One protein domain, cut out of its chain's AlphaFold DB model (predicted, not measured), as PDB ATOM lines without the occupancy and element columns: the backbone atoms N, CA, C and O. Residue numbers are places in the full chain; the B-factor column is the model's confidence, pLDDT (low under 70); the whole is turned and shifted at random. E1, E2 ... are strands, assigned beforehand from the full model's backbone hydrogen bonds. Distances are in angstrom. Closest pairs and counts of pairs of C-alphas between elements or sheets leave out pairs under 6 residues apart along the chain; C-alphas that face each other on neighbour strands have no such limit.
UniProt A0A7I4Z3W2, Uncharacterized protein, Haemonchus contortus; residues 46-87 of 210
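Overview. This is residues 46 to 87 of the 210 residues of an uncharacterized protein of Haemonchus contortus (UniProt A0A7I4Z3W2). Little of this domain is regular structure: a small sheet of three short strands is joined to long loops. Residues 46 to 55 loop over one face of the sheet, and residues 68 to 81 reach beyond the end of E2, out to Ser 76. The printed part has 42 residues, 11 of them in E1, E2 and E3, with no named helix; the class is all strand. The antiparallel order E1 - E2 - E3 is a meander, each strand the neighbour of the one before. It is compact, radius of gyration of the C-alphas 9.8 A, and flat, spanning 29 by 22 by 12 A.

Along the chain. E2, residues 64 to 67, is 10.3 A long. E1, residues 57 to 59, begins at C-alpha 57 (-12.710, -37.147, -22.549). E3, residues 82 to 85, is 10.3 A long and ends at C-alpha 85 (-20.830, -44.940, -20.521).

Arrangement. Inner strand E2 forms antiparallel hairpins with edge strands E1, at 130 degrees, and E3, at 160 degrees. N 59 and O 64, 2.7 A, and N 65 and O 84, 2.7 A, are within hydrogen-bond range.

Size, cuts and confidence. The C-alphas farthest apart, those of Ser 76 and Lys 87, are 29.0 A apart. The printed part has no cut. Link E1 to E2 is tight, E2 to E3 long. Residues 76 and 78 have pLDDT under 70.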
ATOM      1  N   THR A  46     -12.939 -42.142 -13.978       80.25
ATOM      2  CA  THR A  46     -12.457 -41.636 -15.271       80.25
ATOM      3  C   THR A  46     -11.830 -42.822 -16.005       80.25
ATOM      4  O   THR A  46     -10.699 -43.199 -15.679       80.25
ATOM      5  N   PRO A  47     -12.551 -43.486 -16.924       82.62
ATOM      6  CA  PRO A  47     -12.060 -44.697 -17.550       82.62
ATOM      7  C   PRO A  47     -10.878 -44.405 -18.477       82.62
ATOM      8  O   PRO A  47     -10.784 -43.363 -19.137       82.62
ATOM      9  N   LEU A  48      -9.976 -45.380 -18.539       87.31
ATOM     10  CA  LEU A  48      -8.966 -45.457 -19.581       87.31
ATOM     11  C   LEU A  48      -9.593 -46.080 -20.826       87.31
ATOM     12  O   LEU A  48     -10.414 -46.993 -20.740       87.31
ATOM     13  N   CYS A  49      -9.174 -45.609 -21.997       88.69
ATOM     14  CA  CYS A  49      -9.588 -46.206 -23.252       88.69
ATOM     15  C   CYS A  49      -9.125 -47.672 -23.301       88.69
ATOM     16  O   CYS A  49      -7.923 -47.916 -23.177       88.69
ATOM     17  N   PRO A  50     -10.017 -48.642 -23.562       86.19
ATOM     18  CA  PRO A  50      -9.645 -50.056 -23.597       86.19
ATOM     19  C   PRO A  50      -8.597 -50.363 -24.677       86.19
ATOM     20  O   PRO A  50      -7.761 -51.245 -24.494       86.19
ATOM     21  N   SER A  51      -8.594 -49.603 -25.775       89.19
ATOM     22  CA  SER A  51      -7.689 -49.819 -26.908       89.19
ATOM     23  C   SER A  51      -6.293 -49.226 -26.707       89.19
ATOM     24  O   SER A  51      -5.319 -49.817 -27.157       89.19
ATOM     25  N   CYS A  52      -6.169 -48.049 -26.081       90.94
ATOM     26  CA  CYS A  52      -4.879 -47.347 -25.972       90.94
ATOM     27  C   CYS A  52      -4.435 -47.016 -24.546       90.94
ATOM     28  O   CYS A  52      -3.378 -46.412 -24.385       90.94
ATOM     29  N   GLN A  53      -5.226 -47.383 -23.538       89.50
ATOM     30  CA  GLN A  53      -4.945 -47.172 -22.115       89.50
ATOM     31  C   GLN A  53      -4.705 -45.702 -21.729       89.50
ATOM     32  O   GLN A  53      -4.028 -45.405 -20.750       89.50
ATOM     33  N   VAL A  54      -5.275 -44.765 -22.491       89.31
ATOM     34  CA  VAL A  54      -5.198 -43.323 -22.218       89.31
ATOM     35  C   VAL A  54      -6.540 -42.795 -21.746       89.31
ATOM     36  O   VAL A  54      -7.584 -43.282 -22.181       89.31
ATOM     37  N   PHE A  55      -6.496 -41.796 -20.861       85.19
ATOM     38  CA  PHE A  55      -7.675 -41.116 -20.341       85.19
ATOM     39  C   PHE A  55      -8.599 -40.648 -21.462       85.19
ATOM     40  O   PHE A  55      -8.169 -40.083 -22.473       85.19
ATOM     41  N   MET A  56      -9.881 -40.930 -21.274       88.88
ATOM     42  CA  MET A  56     -10.936 -40.526 -22.186       88.88
ATOM     43  C   MET A  56     -11.455 -39.136 -21.809       88.88
ATOM     44  O   MET A  56     -11.317 -38.694 -20.670       88.88
ATOM     45  N   THR A  57     -12.051 -38.440 -22.774       87.81
ATOM     46  CA  THR A  57     -12.710 -37.147 -22.549       87.81
ATOM     47  C   THR A  57     -14.198 -37.365 -22.334       87.81
ATOM     48  O   THR A  57     -14.772 -38.220 -23.010       87.81
ATOM     49  N   ASN A  58     -14.817 -36.607 -21.430       83.50
ATOM     50  CA  ASN A  58     -16.267 -36.640 -21.269       83.50
ATOM     51  C   ASN A  58     -16.933 -36.094 -22.547       83.50
ATOM     52  O   ASN A  58     -16.490 -35.095 -23.112       83.50
ATOM     53  N   ASP A  59     -17.942 -36.806 -23.021       83.94
ATOM     54  CA  ASP A  59     -18.861 -36.391 -24.064       83.94
ATOM     55  C   ASP A  59     -20.179 -35.969 -23.408       83.94
ATOM     56  O   ASP A  59     -21.047 -36.795 -23.099       83.94
ATOM     57  N   GLU A  60     -20.306 -34.657 -23.209       76.62
ATOM     58  CA  GLU A  60     -21.441 -34.012 -22.540       76.62
ATOM     59  C   GLU A  60     -22.784 -34.329 -23.214       76.62
ATOM     60  O   GLU A  60     -23.823 -34.337 -22.558       76.62
ATOM     61  N   HIS A  61     -22.776 -34.635 -24.516       77.50
ATOM     62  CA  HIS A  61     -23.994 -34.857 -25.298       77.50
ATOM     63  C   HIS A  61     -24.526 -36.283 -25.146       77.50
ATOM     64  O   HIS A  61     -25.710 -36.546 -25.370       77.50
ATOM     65  N   HIS A  62     -23.650 -37.221 -24.793       76.12
ATOM     66  CA  HIS A  62     -23.961 -38.646 -24.756       76.12
ATOM     67  C   HIS A  62     -23.766 -39.261 -23.370       76.12
ATOM     68  O   HIS A  62     -23.843 -40.480 -23.246       76.12
ATOM     69  N   ASN A  63     -23.545 -38.448 -22.330       80.00
ATOM     70  CA  ASN A  63     -23.350 -38.888 -20.946       80.00
ATOM     71  C   ASN A  63     -22.353 -40.059 -20.836       80.00
ATOM     72  O   ASN A  63     -22.654 -41.148 -20.330       80.00
ATOM     73  N   GLY A  64     -21.163 -39.868 -21.399       85.38
ATOM     74  CA  GLY A  64     -20.152 -40.912 -21.418       85.38
ATOM     75  C   GLY A  64     -18.777 -40.413 -21.796       85.38
ATOM     76  O   GLY A  64     -18.509 -39.227 -21.877       85.38
ATOM     77  N   TRP A  65     -17.878 -41.353 -21.994       86.44
ATOM     78  CA  TRP A  65     -16.467 -41.128 -22.210       86.44
ATOM     79  C   TRP A  65     -16.114 -41.510 -23.628       86.44
ATOM     80  O   TRP A  65     -16.439 -42.604 -24.085       86.44
ATOM     81  N   VAL A  66     -15.397 -40.629 -24.314       90.25
ATOM     82  CA  VAL A  66     -14.993 -40.821 -25.701       90.25
ATOM     83  C   VAL A  66     -13.479 -40.756 -25.831       90.25
ATOM     84  O   VAL A  66     -12.815 -39.859 -25.309       90.25
ATOM     85  N   CYS A  67     -12.905 -41.715 -26.558       90.62
ATOM     86  CA  CYS A  67     -11.510 -41.640 -26.968       90.62
ATOM     87  C   CYS A  67     -11.410 -40.951 -28.332       90.62
ATOM     88  O   CYS A  67     -11.861 -41.480 -29.349       90.62
ATOM     89  N   ASN A  68     -10.774 -39.780 -28.373       88.06
ATOM     90  CA  ASN A  68     -10.627 -39.001 -29.606       88.06
ATOM     91  C   ASN A  68      -9.401 -39.387 -30.458       88.06
ATOM     92  O   ASN A  68      -9.232 -38.852 -31.562       88.06
ATOM     93  N   ARG A  69      -8.559 -40.324 -29.993       88.81
ATOM     94  CA  ARG A  69      -7.365 -40.776 -30.727       88.81
ATOM     95  C   ARG A  69      -7.749 -41.479 -32.024       88.81
ATOM     96  O   ARG A  69      -8.568 -42.391 -32.022       88.81
ATOM     97  N   ARG A  70      -7.097 -41.091 -33.126       86.75
ATOM     98  CA  ARG A  70      -7.338 -41.676 -34.457       86.75
ATOM     99  C   ARG A  70      -7.083 -43.183 -34.486       86.75
ATOM    100  O   ARG A  70      -7.846 -43.896 -35.112       86.75
ATOM    101  N   SER A  71      -6.070 -43.656 -33.758       86.81
ATOM    102  CA  SER A  71      -5.718 -45.079 -33.670       86.81
ATOM    103  C   SER A  71      -6.762 -45.948 -32.966       86.81
ATOM    104  O   SER A  71      -6.691 -47.166 -33.068       86.81
ATOM    105  N   CYS A  72      -7.708 -45.351 -32.237       88.06
ATOM    106  CA  CYS A  72      -8.776 -46.082 -31.554       88.06
ATOM    107  C   CYS A  72     -10.096 -46.053 -32.328       88.06
ATOM    108  O   CYS A  72     -11.047 -46.714 -31.927       88.06
ATOM    109  N   ARG A  73     -10.191 -45.276 -33.413       87.19
ATOM    110  CA  ARG A  73     -11.426 -45.204 -34.196       87.19
ATOM    111  C   ARG A  73     -11.608 -46.495 -34.981       87.19
ATOM    112  O   ARG A  73     -10.644 -47.063 -35.481       87.19
ATOM    113  N   THR A  74     -12.850 -46.956 -35.052       77.75
ATOM    114  CA  THR A  74     -13.237 -48.173 -35.775       77.75
ATOM    115  C   THR A  74     -14.149 -47.792 -36.950       77.75
ATOM    116  O   THR A  74     -14.743 -46.713 -36.951       77.75
ATOM    117  N   GLY A  75     -14.250 -48.658 -37.962       73.44
ATOM    118  CA  GLY A  75     -15.091 -48.457 -39.150       73.44
ATOM    119  C   GLY A  75     -14.307 -48.024 -40.393       73.44
ATOM    120  O   GLY A  75     -13.212 -47.475 -40.293       73.44
ATOM    121  N   SER A  76     -14.873 -48.274 -41.579       63.91
ATOM    122  CA  SER A  76     -14.232 -48.006 -42.880       63.91
ATOM    123  C   SER A  76     -13.907 -46.526 -43.119       63.91
ATOM    124  O   SER A  76     -13.021 -46.214 -43.911       63.91
ATOM    125  N   THR A  77     -14.584 -45.622 -42.407       70.81
ATOM    126  CA  THR A  77     -14.438 -44.161 -42.488       70.81
ATOM    127  C   THR A  77     -13.728 -43.539 -41.275       70.81
ATOM    128  O   THR A  77     -13.538 -42.326 -41.237       70.81
ATOM    129  N   ASN A  78     -13.294 -44.331 -40.280       65.12
ATOM    130  CA  ASN A  78     -12.796 -43.843 -38.980       65.12
ATOM    131  C   ASN A  78     -13.790 -42.935 -38.223       65.12
ATOM    132  O   ASN A  78     -13.374 -42.055 -37.461       65.12
ATOM    133  N   GLU A  79     -15.094 -43.115 -38.430       71.69
ATOM    134  CA  GLU A  79     -16.131 -42.286 -37.799       71.69
ATOM    135  C   GLU A  79     -16.552 -42.811 -36.424       71.69
ATOM    136  O   GLU A  79     -16.887 -42.021 -35.539       71.69
ATOM    137  N   THR A  80     -16.482 -44.126 -36.190       81.31
ATOM    138  CA  THR A  80     -16.910 -44.708 -34.917       81.31
ATOM    139  C   THR A  80     -15.836 -44.497 -33.855       81.31
ATOM    140  O   THR A  80     -14.753 -45.088 -33.896       81.31
ATOM    141  N   LYS A  81     -16.129 -43.630 -32.887       85.94
ATOM    142  CA  LYS A  81     -15.265 -43.400 -31.727       85.94
ATOM    143  C   LYS A  81     -15.506 -44.477 -30.668       85.94
ATOM    144  O   LYS A  81     -16.619 -44.974 -30.526       85.94
ATOM    145  N   VAL A  82     -14.473 -44.802 -29.891       87.62
ATOM    146  CA  VAL A  82     -14.641 -45.654 -28.704       87.62
ATOM    147  C   VAL A  82     -15.411 -44.861 -27.660       87.62
ATOM    148  O   VAL A  82     -14.918 -43.823 -27.212       87.62
ATOM    149  N   TYR A  83     -16.584 -45.366 -27.295       87.56
ATOM    150  CA  TYR A  83     -17.475 -44.786 -26.301       87.56
ATOM    151  C   TYR A  83     -17.628 -45.734 -25.109       87.56
ATOM    152  O   TYR A  83     -17.744 -46.949 -25.276       87.56
ATOM    153  N   VAL A  84     -17.614 -45.169 -23.908       85.19
ATOM    154  CA  VAL A  84     -17.714 -45.883 -22.636       85.19
ATOM    155  C   VAL A  84     -18.700 -45.108 -21.751       85.19
ATOM    156  O   VAL A  84     -18.431 -43.949 -21.462       85.19
ATOM    157  N   PRO A  85     -19.836 -45.677 -21.311       83.94
ATOM    158  CA  PRO A  85     -20.830 -44.940 -20.521       83.94
ATOM    159  C   PRO A  85     -20.253 -44.333 -19.236       83.94
ATOM    160  O   PRO A  85     -19.389 -44.941 -18.603       83.94
ATOM    161  N   ALA A  86     -20.764 -43.175 -18.796       80.56
ATOM    162  CA  ALA A  86     -20.218 -42.458 -17.636       80.56
ATOM    163  C   ALA A  86     -20.250 -43.274 -16.331       80.56
ATOM    164  O   ALA A  86     -19.384 -43.120 -15.471       80.56
ATOM    165  N   LYS A  87     -21.236 -44.169 -16.202       78.69
ATOM    166  CA  LYS A  87     -21.455 -44.984 -15.003       78.69
ATOM    167  C   LYS A  87     -20.558 -46.215 -14.912       78.69
ATOM    168  O   LYS A  87     -20.478 -46.799 -13.832       78.69
TER     169      LYS A  87